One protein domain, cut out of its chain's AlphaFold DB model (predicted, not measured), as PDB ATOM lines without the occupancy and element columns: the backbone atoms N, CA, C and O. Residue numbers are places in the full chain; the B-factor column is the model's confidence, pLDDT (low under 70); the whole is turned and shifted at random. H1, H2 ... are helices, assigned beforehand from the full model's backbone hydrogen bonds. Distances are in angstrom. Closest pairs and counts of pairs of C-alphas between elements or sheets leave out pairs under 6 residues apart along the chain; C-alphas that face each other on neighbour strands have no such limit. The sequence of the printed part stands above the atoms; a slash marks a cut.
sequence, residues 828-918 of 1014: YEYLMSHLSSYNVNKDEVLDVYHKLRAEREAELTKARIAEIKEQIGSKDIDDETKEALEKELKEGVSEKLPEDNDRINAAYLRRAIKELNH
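Overview. This is residues 828 to 918 of the 1014 residues of the protein "Penicillin-binding protein" of Terrisporobacter glycolicus (UniProt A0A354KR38). One long helix, H3, makes the length of a rod; near its first residues H5 crosses it, with the short H1 and H2 at that same end, and at its other end H4 folds back as a helical hairpin. Residues 892 to 901 then return from H4 to H5, and residues 875 to 880, at the hairpin's turn, stick out. The printed part has 91 residues with five named helices, H1 to H5 in chain order, and no named strand; the class is all helix. It is only just extended, close to loose, with a radius of gyration of the C-alphas of 18.4 A and spans of 57 by 21 by 20 A.

Arrangement. H1, residues 828 to 833, touches H5, residues 902 to 916, at a steep tilt of 47 degrees; their closest C-alphas, Tyr 828 and Ala 906, are 4.3 A apart. H2, residues 835 to 838, is close to H5 but not clearly touching, the closest C-alphas, Tyr 838 and Ile 913, being 7.6 A apart. H3, residues 842 to 873, touches H5 with residues 844 to 853 alone, opposite ways at a steep tilt of 61 degrees; the closest C-alphas are Tyr 849 and Ala 912, 5.2 A apart. H4, residues 879 to 891, forms a hairpin with H3, touching its residues 865 to 872 alone, at a tilt of 35.1 degrees, only just steep; the closest C-alphas are Ile 872 and Lys 882, 5.7 A apart. H4 and H5 are apart. Every O i to N i+4 pair is within hydrogen-bond range in H1, H3, H4 and H5; H2 is too short for such a pair.

Along the chain. H1 begins at C-alpha 828 (-15.352, -44.502, 46.800). H3 measures 46.3 A, H5 20.9 A and H4 18.3 A from first to last C-alpha. H5 ends at C-alpha 916 (-11.034, -28.697, 50.705).

Size, cuts and confidence. The two C-alphas farthest apart, of Ser 837 and Asp 879, are 57.3 A apart. The printed part has no cut and no long link. Residues 875 to 876, 881 and 897 to 901 have pLDDT under 70.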
ATOM      1  N   TYR A 828     -15.415 -45.604  47.753       89.00
ATOM      2  CA  TYR A 828     -15.352 -44.502  46.800       89.00
ATOM      3  C   TYR A 828     -16.752 -43.985  46.443       89.00
ATOM      4  O   TYR A 828     -17.006 -42.777  46.498       89.00
ATOM      5  N   GLU A 829     -17.688 -44.883  46.137       90.44
ATOM      6  CA  GLU A 829     -19.087 -44.545  45.856       90.44
ATOM      7  C   GLU A 829     -19.795 -43.957  47.081       90.44
ATOM      8  O   GLU A 829     -20.544 -42.976  46.959       90.44
ATOM      9  N   TYR A 830     -19.518 -44.490  48.274       92.62
ATOM     10  CA  TYR A 830     -20.004 -43.913  49.526       92.62
ATOM     11  C   TYR A 830     -19.554 -42.453  49.679       92.62
ATOM     12  O   TYR A 830     -20.380 -41.562  49.884       92.62
ATOM     13  N   LEU A 831     -18.260 -42.172  49.517       92.62
ATOM     14  CA  LEU A 831     -17.728 -40.814  49.624       92.62
ATOM     15  C   LEU A 831     -18.328 -39.886  48.559       92.62
ATOM     16  O   LEU A 831     -18.738 -38.769  48.879       92.62
ATOM     17  N   MET A 832     -18.428 -40.358  47.314       92.50
ATOM     18  CA  MET A 832     -18.955 -39.593  46.182       92.50
ATOM     19  C   MET A 832     -20.434 -39.220  46.359       92.50
ATOM     20  O   MET A 832     -20.840 -38.099  46.046       92.50
ATOM     21  N   SER A 833     -21.244 -40.139  46.888       93.12
ATOM     22  CA  SER A 833     -22.676 -39.916  47.132       93.12
ATOM     23  C   SER A 833     -22.958 -38.959  48.298       93.12
ATOM     24  O   SER A 833     -24.038 -38.372  48.350       93.12
ATOM     25  N   HIS A 834     -21.983 -38.735  49.186       93.69
ATOM     26  CA  HIS A 834     -22.133 -37.907  50.387       93.69
ATOM     27  C   HIS A 834     -21.364 -36.575  50.340       93.69
ATOM     28  O   HIS A 834     -21.386 -35.828  51.319       93.69
ATOM     29  N   LEU A 835     -20.743 -36.208  49.209       92.94
ATOM     30  CA  LEU A 835     -19.962 -34.962  49.078       92.94
ATOM     31  C   LEU A 835     -20.735 -33.702  49.498       92.94
ATOM     32  O   LEU A 835     -20.178 -32.819  50.153       92.94
ATOM     33  N   SER A 836     -22.034 -33.637  49.191       88.31
ATOM     34  CA  SER A 836     -22.888 -32.518  49.607       88.31
ATOM     35  C   SER A 836     -22.981 -32.380  51.127       88.31
ATOM     36  O   SER A 836     -23.018 -31.265  51.641       88.31
ATOM     37  N   SER A 837     -22.983 -33.501  51.853       89.88
ATOM     38  CA  SER A 837     -23.033 -33.535  53.319       89.88
ATOM     39  C   SER A 837     -21.725 -33.064  53.958       89.88
ATOM     40  O   SER A 837     -21.729 -32.595  55.094       89.88
ATOM     41  N   TYR A 838     -20.615 -33.131  53.220       91.38
ATOM     42  CA  TYR A 838     -19.294 -32.661  53.651       91.38
ATOM     43  C   TYR A 838     -19.057 -31.171  53.352       91.38
ATOM     44  O   TYR A 838     -18.007 -30.627  53.707       91.38
ATOM     45  N   ASN A 839     -20.039 -30.504  52.727       90.19
ATOM     46  CA  ASN A 839     -19.981 -29.104  52.306       90.19
ATOM     47  C   ASN A 839     -18.801 -28.813  51.353       90.19
ATOM     48  O   ASN A 839     -18.131 -27.787  51.476       90.19
ATOM     49  N   VAL A 840     -18.550 -29.733  50.416       91.19
ATOM     50  CA  VAL A 840     -17.534 -29.615  49.354       91.19
ATOM     51  C   VAL A 840     -18.182 -29.769  47.975       91.19
ATOM     52  O   VAL A 840     -19.196 -30.454  47.828       91.19
ATOM     53  N   ASN A 841     -17.617 -29.121  46.956       93.88
ATOM     54  CA  ASN A 841     -18.089 -29.244  45.578       93.88
ATOM     55  C   ASN A 841     -17.462 -30.474  44.899       93.88
ATOM     56  O   ASN A 841     -16.266 -30.718  45.037       93.88
ATOM     57  N   LYS A 842     -18.261 -31.232  44.143       93.06
ATOM     58  CA  LYS A 842     -17.808 -32.448  43.456       93.06
ATOM     59  C   LYS A 842     -16.660 -32.207  42.475       93.06
ATOM     60  O   LYS A 842     -15.702 -32.974  42.493       93.06
ATOM     61  N   ASP A 843     -16.750 -31.175  41.644       93.75
ATOM     62  CA  ASP A 843     -15.751 -30.920  40.602       93.75
ATOM     63  C   ASP A 843     -14.417 -30.497  41.238       93.75
ATOM     64  O   ASP A 843     -13.364 -31.022  40.888       93.75
ATOM     65  N   GLU A 844     -14.470 -29.654  42.276       93.06
ATOM     66  CA  GLU A 844     -13.284 -29.251  43.048       93.06
ATOM     67  C   GLU A 844     -12.624 -30.445  43.753       93.06
ATOM     68  O   GLU A 844     -11.397 -30.560  43.779       93.06
ATOM     69  N   VAL A 845     -13.426 -31.355  44.321       93.62
ATOM     70  CA  VAL A 845     -12.922 -32.585  44.953       93.62
ATOM     71  C   VAL A 845     -12.203 -33.457  43.929       93.62
ATOM     72  O   VAL A 845     -11.125 -33.964  44.234       93.62
ATOM     73  N   LEU A 846     -12.770 -33.627  42.731       94.62
ATOM     74  CA  LEU A 846     -12.161 -34.426  41.667       94.62
ATOM     75  C   LEU A 846     -10.855 -33.802  41.156       94.62
ATOM     76  O   LEU A 846      -9.880 -34.527  40.959       94.62
ATOM     77  N   ASP A 847     -10.787 -32.476  41.030       94.31
ATOM     78  CA  ASP A 847      -9.557 -31.772  40.652       94.31
ATOM     79  C   ASP A 847      -8.430 -32.014  41.666       94.31
ATOM     80  O   ASP A 847      -7.305 -32.369  41.296       94.31
ATOM     81  N   VAL A 848      -8.728 -31.873  42.964       93.19
ATOM     82  CA  VAL A 848      -7.760 -32.148  44.038       93.19
ATOM     83  C   VAL A 848      -7.398 -33.635  44.074       93.19
ATOM     84  O   VAL A 848      -6.222 -33.973  44.193       93.19
ATOM     85  N   TYR A 849      -8.370 -34.530  43.909       92.56
ATOM     86  CA  TYR A 849      -8.156 -35.975  43.837       92.56
ATOM     87  C   TYR A 849      -7.177 -36.362  42.717       92.56
ATOM     88  O   TYR A 849      -6.181 -37.042  42.980       92.56
ATOM     89  N   HIS A 850      -7.403 -35.889  41.487       92.94
ATOM     90  CA  HIS A 850      -6.523 -36.171  40.351       92.94
ATOM     91  C   HIS A 850      -5.133 -35.566  40.545       92.94
ATOM     92  O   HIS A 850      -4.132 -36.215  40.234       92.94
ATOM     93  N   LYS A 851      -5.052 -34.361  41.119       93.31
ATOM     94  CA  LYS A 851      -3.776 -33.731  41.467       93.31
ATOM     95  C   LYS A 851      -2.987 -34.576  42.473       93.31
ATOM     96  O   LYS A 851      -1.814 -34.851  42.238       93.31
ATOM     97  N   LEU A 852      -3.620 -35.015  43.561       86.50
ATOM     98  CA  LEU A 852      -2.980 -35.827  44.599       86.50
ATOM     99  C   LEU A 852      -2.508 -37.186  44.075       86.50
ATOM    100  O   LEU A 852      -1.436 -37.654  44.469       86.50
ATOM    101  N   ARG A 853      -3.283 -37.812  43.183       88.62
ATOM    102  CA  ARG A 853      -2.862 -39.040  42.499       88.62
ATOM    103  C   ARG A 853      -1.654 -38.790  41.604       88.62
ATOM    104  O   ARG A 853      -0.649 -39.469  41.777       88.62
ATOM    105  N   ALA A 854      -1.705 -37.782  40.734       88.31
ATOM    106  CA  ALA A 854      -0.600 -37.454  39.834       88.31
ATOM    107  C   ALA A 854       0.699 -37.118  40.594       88.31
ATOM    108  O   ALA A 854       1.789 -37.507  40.176       88.31
ATOM    109  N   GLU A 855       0.594 -36.428  41.736       85.31
ATOM    110  CA  GLU A 855       1.733 -36.170  42.625       85.31
ATOM    111  C   GLU A 855       2.335 -37.473  43.173       85.31
ATOM    112  O   GLU A 855       3.555 -37.645  43.109       85.31
ATOM    113  N   ARG A 856       1.508 -38.418  43.649       83.12
ATOM    114  CA  ARG A 856       2.000 -39.724  44.117       83.12
ATOM    115  C   ARG A 856       2.620 -40.542  42.991       83.12
ATOM    116  O   ARG A 856       3.680 -41.121  43.189       83.12
ATOM    117  N   GLU A 857       1.982 -40.605  41.832       82.25
ATOM    118  CA  GLU A 857       2.483 -41.344  40.668       82.25
ATOM    119  C   GLU A 857       3.854 -40.813  40.231       82.25
ATOM    120  O   GLU A 857       4.780 -41.582  39.963       82.25
ATOM    121  N   ALA A 858       4.055 -39.491  40.283       82.62
ATOM    122  CA  ALA A 858       5.359 -38.882  40.047       82.62
ATOM    123  C   ALA A 858       6.401 -39.246  41.125       82.62
ATOM    124  O   ALA A 858       7.583 -39.394  40.804       82.62
ATOM    125  N   GLU A 859       6.004 -39.384  42.394       75.50
ATOM    126  CA  GLU A 859       6.883 -39.872  43.467       75.50
ATOM    127  C   GLU A 859       7.261 -41.344  43.285       75.50
ATOM    128  O   GLU A 859       8.447 -41.666  43.343       75.50
ATOM    129  N   LEU A 860       6.284 -42.217  43.019       71.62
ATOM    130  CA  LEU A 860       6.493 -43.645  42.755       71.62
ATOM    131  C   LEU A 860       7.421 -43.842  41.558       71.62
ATOM    132  O   LEU A 860       8.398 -44.580  41.639       71.62
ATOM    133  N   THR A 861       7.192 -43.080  40.489       77.75
ATOM    134  CA  THR A 861       8.052 -43.079  39.304       77.75
ATOM    135  C   THR A 861       9.490 -42.675  39.649       77.75
ATOM    136  O   THR A 861      10.443 -43.317  39.212       77.75
ATOM    137  N   LYS A 862       9.686 -41.634  40.471       82.00
ATOM    138  CA  LYS A 862      11.029 -41.229  40.930       82.00
ATOM    139  C   LYS A 862      11.691 -42.296  41.802       82.00
ATOM    140  O   LYS A 862      12.893 -42.512  41.653       82.00
ATOM    141  N   ALA A 863      10.933 -42.935  42.691       70.81
ATOM    142  CA  ALA A 863      11.421 -44.005  43.556       70.81
ATOM    143  C   ALA A 863      11.844 -45.229  42.733       70.81
ATOM    144  O   ALA A 863      12.961 -45.708  42.903       70.81
ATOM    145  N   ARG A 864      11.026 -45.643  41.760       77.56
ATOM    146  CA  ARG A 864      11.349 -46.720  40.819       77.56
ATOM    147  C   ARG A 864      12.601 -46.405  40.006       77.56
ATOM    148  O   ARG A 864      13.494 -47.232  39.901       77.56
ATOM    149  N   ILE A 865      12.740 -45.176  39.502       81.56
ATOM    150  CA  ILE A 865      13.966 -44.736  38.811       81.56
ATOM    151  C   ILE A 865      15.198 -44.814  39.729       81.56
ATOM    152  O   ILE A 865      16.288 -45.142  39.256       81.56
ATOM    153  N   ALA A 866      15.063 -44.473  41.013       77.19
ATOM    154  CA  ALA A 866      16.156 -44.562  41.978       77.19
ATOM    155  C   ALA A 866      16.526 -46.021  42.283       77.19
ATOM    156  O   ALA A 866      17.706 -46.359  42.226       77.19
ATOM    157  N   GLU A 867      15.528 -46.879  42.501       76.62
ATOM    158  CA  GLU A 867      15.696 -48.318  42.714       76.62
ATOM    159  C   GLU A 867      16.379 -48.984  41.514       76.62
ATOM    160  O   GLU A 867      17.371 -49.686  41.678       76.62
ATOM    161  N   ILE A 868      15.914 -48.706  40.292       79.25
ATOM    162  CA  ILE A 868      16.516 -49.223  39.057       79.25
ATOM    163  C   ILE A 868      17.995 -48.815  38.972       79.25
ATOM    164  O   ILE A 868      18.856 -49.638  38.662       79.25
ATOM    165  N   LYS A 869      18.328 -47.552  39.279       84.00
ATOM    166  CA  LYS A 869      19.723 -47.069  39.279       84.00
ATOM    167  C   LYS A 869      20.585 -47.749  40.341       84.00
ATOM    168  O   LYS A 869      21.766 -47.985  40.092       84.00
ATOM    169  N   GLU A 870      20.019 -48.041  41.505       81.44
ATOM    170  CA  GLU A 870      20.693 -48.766  42.580       81.44
ATOM    171  C   GLU A 870      20.931 -50.235  42.204       81.44
ATOM    172  O   GLU A 870      22.049 -50.729  42.347       81.44
ATOM    173  N   GLN A 871      19.929 -50.901  41.621       75.19
ATOM    174  CA  GLN A 871      20.024 -52.275  41.122       75.19
ATOM    175  C   GLN A 871      21.083 -52.407  40.015       75.19
ATOM    176  O   GLN A 871      21.922 -53.303  40.084       75.19
ATOM    177  N   ILE A 872      21.133 -51.468  39.059       81.75
ATOM    178  CA  ILE A 872      22.188 -51.393  38.026       81.75
ATOM    179  C   ILE A 872      23.585 -51.193  38.650       81.75
ATOM    180  O   ILE A 872      24.588 -51.660  38.101       81.75
ATOM    181  N   GLY A 873      23.664 -50.481  39.779       76.69
ATOM    182  CA  GLY A 873      24.899 -50.215  40.520       76.69
ATOM    183  C   GLY A 873      25.369 -51.363  41.424       76.69
ATOM    184  O   GLY A 873      26.500 -51.312  41.920       76.69
ATOM    185  N   SER A 874      24.538 -52.387  41.638       79.31
ATOM    186  CA  SER A 874      24.866 -53.550  42.464       79.31
ATOM    187  C   SER A 874      25.910 -54.450  41.794       79.31
ATOM    188  O   SER A 874      25.933 -54.614  40.577       79.31
ATOM    189  N   LYS A 875      26.795 -55.057  42.594       68.12
ATOM    190  CA  LYS A 875      27.866 -55.946  42.100       68.12
ATOM    191  C   LYS A 875      27.396 -57.369  41.775       68.12
ATOM    192  O   LYS A 875      28.152 -58.092  41.135       68.12
ATOM    193  N   ASP A 876      26.185 -57.734  42.192       67.25
ATOM    194  CA  ASP A 876      25.636 -59.097  42.104       67.25
ATOM    195  C   ASP A 876      24.495 -59.236  41.071       67.25
ATOM    196  O   ASP A 876      23.783 -60.239  41.063       67.25
ATOM    197  N   ILE A 877      24.293 -58.232  40.208       73.31
ATOM    198  CA  ILE A 877      23.280 -58.262  39.143       73.31
ATOM    199  C   ILE A 877      23.815 -58.981  37.895       73.31
ATOM    200  O   ILE A 877      24.961 -58.767  37.501       73.31
ATOM    201  N   ASP A 878      23.004 -59.840  37.275       79.31
ATOM    202  CA  ASP A 878      23.355 -60.484  36.008       79.31
ATOM    203  C   ASP A 878      23.202 -59.520  34.816       79.31
ATOM    204  O   ASP A 878      22.423 -58.564  34.860       79.31
ATOM    205  N   ASP A 879      23.965 -59.767  33.748       73.44
ATOM    206  CA  ASP A 879      24.045 -58.871  32.587       73.44
ATOM    207  C   ASP A 879      22.694 -58.709  31.861       73.44
ATOM    208  O   ASP A 879      22.405 -57.632  31.341       73.44
ATOM    209  N   GLU A 880      21.836 -59.733  31.875       70.06
ATOM    210  CA  GLU A 880      20.525 -59.719  31.210       70.06
ATOM    211  C   GLU A 880      19.521 -58.842  31.975       70.06
ATOM    212  O   GLU A 880      18.857 -57.983  31.387       70.06
ATOM    213  N   THR A 881      19.470 -58.975  33.304       69.88
ATOM    214  CA  THR A 881      18.667 -58.104  34.177       69.88
ATOM    215  C   THR A 881      19.159 -56.660  34.106       69.88
ATOM    216  O   THR A 881      18.354 -55.728  34.055       69.88
ATOM    217  N   LYS A 882      20.475 -56.447  34.043       75.81
ATOM    218  CA  LYS A 882      21.054 -55.108  33.913       75.81
ATOM    219  C   LYS A 882      20.686 -54.439  32.586       75.81
ATOM    220  O   LYS A 882      20.252 -53.288  32.600       75.81
ATOM    221  N   GLU A 883      20.796 -55.146  31.459       78.12
ATOM    222  CA  GLU A 883      20.372 -54.631  30.149       78.12
ATOM    223  C   GLU A 883      18.863 -54.329  30.107       78.12
ATOM    224  O   GLU A 883      18.451 -53.310  29.543       78.12
ATOM    225  N   ALA A 884      18.032 -55.165  30.739       71.88
ATOM    226  CA  ALA A 884      16.589 -54.945  30.831       71.88
ATOM    227  C   ALA A 884      16.239 -53.672  31.626       71.88
ATOM    228  O   ALA A 884      15.425 -52.867  31.170       71.88
ATOM    229  N   LEU A 885      16.895 -53.456  32.768       74.81
ATOM    230  CA  LEU A 885      16.717 -52.276  33.619       74.81
ATOM    231  C   LEU A 885      17.241 -50.986  32.961       74.81
ATOM    232  O   LEU A 885      16.605 -49.933  33.044       74.81
ATOM    233  N   GLU A 886      18.378 -51.050  32.261       81.50
ATOM    234  CA  GLU A 886      18.909 -49.918  31.484       81.50
ATOM    235  C   GLU A 886      17.987 -49.544  30.314       81.50
ATOM    236  O   GLU A 886      17.814 -48.360  30.000       81.50
ATOM    237  N   LYS A 887      17.357 -50.545  29.688       82.12
ATOM    238  CA  LYS A 887      16.343 -50.344  28.651       82.12
ATOM    239  C   LYS A 887      15.075 -49.697  29.219       82.12
ATOM    240  O   LYS A 887      14.615 -48.715  28.641       82.12
ATOM    241  N   GLU A 888      14.578 -50.168  30.362       76.44
ATOM    242  CA  GLU A 888      13.424 -49.588  31.074       76.44
ATOM    243  C   GLU A 888      13.665 -48.100  31.407       76.44
ATOM    244  O   GLU A 888      12.822 -47.241  31.146       76.44
ATOM    245  N   LEU A 889      14.876 -47.756  31.867       81.12
ATOM    246  CA  LEU A 889      15.271 -46.370  32.148       81.12
ATOM    247  C   LEU A 889      15.296 -45.482  30.889       81.12
ATOM    248  O   LEU A 889      15.032 -44.280  30.966       81.12
ATOM    249  N   LYS A 890      15.651 -46.062  29.735       81.81
ATOM    250  CA  LYS A 890      15.768 -45.367  28.445       81.81
ATOM    251  C   LYS A 890      14.418 -45.172  27.754       81.81
ATOM    252  O   LYS A 890      14.245 -44.174  27.055       81.81
ATOM    253  N   GLU A 891      13.493 -46.111  27.929       79.44
ATOM    254  CA  GLU A 891      12.135 -46.063  27.369       79.44
ATOM    255  C   GLU A 891      11.207 -45.121  28.158       79.44
ATOM    256  O   GLU A 891      10.246 -44.602  27.592       79.44
ATOM    257  N   GLY A 892      11.565 -44.802  29.405       76.44
ATOM    258  CA  GLY A 892      10.841 -43.871  30.266       76.44
ATOM    259  C   GLY A 892       9.966 -44.618  31.267       76.44
ATOM    260  O   GLY A 892       8.920 -45.153  30.919       76.44
ATOM    261  N   VAL A 893      10.398 -44.629  32.527       76.69
ATOM    262  CA  VAL A 893       9.675 -45.266  33.635       76.69
ATOM    263  C   VAL A 893       8.471 -44.407  34.016       76.69
ATOM    264  O   VAL A 893       8.606 -43.191  34.158       76.69
ATOM    265  N   SER A 894       7.312 -45.035  34.201       73.62
ATOM    266  CA  SER A 894       6.077 -44.393  34.657       73.62
ATOM    267  C   SER A 894       5.308 -45.378  35.529       73.62
ATOM    268  O   SER A 894       4.829 -46.388  35.025       73.62
ATOM    269  N   GLU A 895       5.174 -45.076  36.815       70.06
ATOM    270  CA  GLU A 895       4.400 -45.876  37.769       70.06
ATOM    271  C   GLU A 895       3.065 -45.186  38.042       70.06
ATOM    272  O   GLU A 895       3.037 -44.022  38.456       70.06
ATOM    273  N   LYS A 896       1.958 -45.893  37.795       73.25
ATOM    274  CA  LYS A 896       0.597 -45.389  38.008       73.25
ATOM    275  C   LYS A 896      -0.046 -46.047  39.218       73.25
ATOM    276  O   LYS A 896       0.229 -47.204  39.524       73.25
ATOM    277  N   LEU A 897      -0.940 -45.323  39.881       63.81
ATOM    278  CA  LEU A 897      -1.817 -45.927  40.872       63.81
ATOM    279  C   LEU A 897      -2.904 -46.734  40.141       63.81
ATOM    280  O   LEU A 897      -3.382 -46.275  39.101       63.81
ATOM    281  N   PRO A 898      -3.354 -47.873  40.681       60.50
ATOM    282  CA  PRO A 898      -4.451 -48.645  40.099       60.50
ATOM    283  C   PRO A 898      -5.727 -47.819  39.951       60.50
ATOM    284  O   PRO A 898      -6.134 -47.115  40.876       60.50
ATOM    285  N   GLU A 899      -6.350 -47.867  38.775       61.44
ATOM    286  CA  GLU A 899      -7.585 -47.121  38.498       61.44
ATOM    287  C   GLU A 899      -8.822 -47.804  39.089       61.44
ATOM    288  O   GLU A 899      -9.696 -47.106  39.587       61.44
ATOM    289  N   ASP A 900      -8.834 -49.134  39.169       60.72
ATOM    290  CA  ASP A 900      -9.995 -49.924  39.608       60.72
ATOM    291  C   ASP A 900      -9.893 -50.419  41.059       60.72
ATOM    292  O   ASP A 900     -10.519 -51.400  41.448       60.72
ATOM    293  N   ASN A 901      -9.077 -49.758  41.880       69.56
ATOM    294  CA  ASN A 901      -8.915 -50.131  43.277       69.56
ATOM    295  C   ASN A 901      -9.702 -49.203  44.207       69.56
ATOM    296  O   ASN A 901      -9.282 -48.069  44.459       69.56
ATOM    297  N   ASP A 902     -10.819 -49.694  44.747       75.81
ATOM    298  CA  ASP A 902     -11.683 -48.917  45.643       75.81
ATOM    299  C   ASP A 902     -10.916 -48.357  46.845       75.81
ATOM    300  O   ASP A 902     -10.983 -47.162  47.126       75.81
ATOM    301  N   ARG A 903     -10.102 -49.183  47.511       72.56
ATOM    302  CA  ARG A 903      -9.387 -48.796  48.731       72.56
ATOM    303  C   ARG A 903      -8.434 -47.625  48.495       72.56
ATOM    304  O   ARG A 903      -8.431 -46.664  49.270       72.56
ATOM    305  N   ILE A 904      -7.638 -47.683  47.428       71.31
ATOM    306  CA  ILE A 904      -6.746 -46.583  47.042       71.31
ATOM    307  C   ILE A 904      -7.559 -45.365  46.617       71.31
ATOM    308  O   ILE A 904      -7.325 -44.265  47.122       71.31
ATOM    309  N   ASN A 905      -8.526 -45.544  45.720       80.38
ATOM    310  CA  ASN A 905      -9.312 -44.437  45.189       80.38
ATOM    311  C   ASN A 905     -10.048 -43.683  46.294       80.38
ATOM    312  O   ASN A 905      -9.986 -42.453  46.358       80.38
ATOM    313  N   ALA A 906     -10.678 -44.411  47.208       85.31
ATOM    314  CA  ALA A 906     -11.348 -43.857  48.364       85.31
ATOM    315  C   ALA A 906     -10.384 -43.127  49.306       85.31
ATOM    316  O   ALA A 906     -10.719 -42.053  49.802       85.31
ATOM    317  N   ALA A 907      -9.170 -43.645  49.526       82.25
ATOM    318  CA  ALA A 907      -8.170 -42.973  50.358       82.25
ATOM    319  C   ALA A 907      -7.767 -41.601  49.785       82.25
ATOM    320  O   ALA A 907      -7.718 -40.608  50.520       82.25
ATOM    321  N   TYR A 908      -7.535 -41.518  48.470       86.56
ATOM    322  CA  TYR A 908      -7.239 -40.250  47.794       86.56
ATOM    323  C   TYR A 908      -8.443 -39.308  47.778       86.56
ATOM    324  O   TYR A 908      -8.281 -38.111  48.024       86.56
ATOM    325  N   LEU A 909      -9.648 -39.830  47.550       90.69
ATOM    326  CA  LEU A 909     -10.873 -39.035  47.550       90.69
ATOM    327  C   LEU A 909     -11.153 -38.453  48.945       90.69
ATOM    328  O   LEU A 909     -11.417 -37.260  49.086       90.69
ATOM    329  N   ARG A 910     -10.992 -39.264  49.997       92.12
ATOM    330  CA  ARG A 910     -11.080 -38.833  51.399       92.12
ATOM    331  C   ARG A 910     -10.060 -37.739  51.714       92.12
ATOM    332  O   ARG A 910     -10.394 -36.759  52.379       92.12
ATOM    333  N   ARG A 911      -8.824 -37.870  51.223       89.81
ATOM    334  CA  ARG A 911      -7.796 -36.832  51.386       89.81
ATOM    335  C   ARG A 911      -8.182 -35.533  50.673       89.81
ATOM    336  O   ARG A 911      -8.057 -34.477  51.284       89.81
ATOM    337  N   ALA A 912      -8.699 -35.610  49.447       93.19
ATOM    338  CA  ALA A 912      -9.168 -34.446  48.699       93.19
ATOM    339  C   ALA A 912     -10.303 -33.703  49.430       93.19
ATOM    340  O   ALA A 912     -10.252 -32.482  49.575       93.19
ATOM    341  N   ILE A 913     -11.272 -34.439  49.989       92.69
ATOM    342  CA  ILE A 913     -12.353 -33.872  50.818       92.69
ATOM    343  C   ILE A 913     -11.776 -33.092  52.013       92.69
ATOM    344  O   ILE A 913     -12.178 -31.957  52.270       92.69
ATOM    345  N   LYS A 914     -10.797 -33.667  52.726       91.56
ATOM    346  CA  LYS A 914     -10.154 -33.035  53.896       91.56
ATOM    347  C   LYS A 914      -9.233 -31.867  53.528       91.56
ATOM    348  O   LYS A 914      -9.012 -30.981  54.354       91.56
ATOM    349  N   GLU A 915      -8.686 -31.847  52.313       91.88
ATOM    350  CA  GLU A 915      -7.928 -30.705  51.791       91.88
ATOM    351  C   GLU A 915      -8.837 -29.519  51.444       91.88
ATOM    352  O   GLU A 915      -8.446 -28.379  51.670       91.88
ATOM    353  N   LEU A 916     -10.063 -29.764  50.977       91.50
ATOM    354  CA  LEU A 916     -11.034 -28.697  50.705       91.50
ATOM    355  C   LEU A 916     -11.776 -28.227  51.962       91.50
ATOM    356  O   LEU A 916     -12.105 -27.046  52.086       91.50
ATOM    357  N   ASN A 917     -12.005 -29.122  52.924       90.44
ATOM    358  CA  ASN A 917     -12.616 -28.795  54.208       90.44
ATOM    359  C   ASN A 917     -11.756 -29.289  55.379       90.44
ATOM    360  O   ASN A 917     -12.009 -30.336  55.961       90.44
ATOM    361  N   HIS A 918     -10.776 -28.491  55.802       86.31
ATOM    362  CA  HIS A 918      -9.863 -28.852  56.900       86.31
ATOM    363  C   HIS A 918     -10.519 -29.025  58.281       86.31
ATOM    364  O   HIS A 918      -9.850 -29.450  59.222       86.31
TER     365      HIS A 918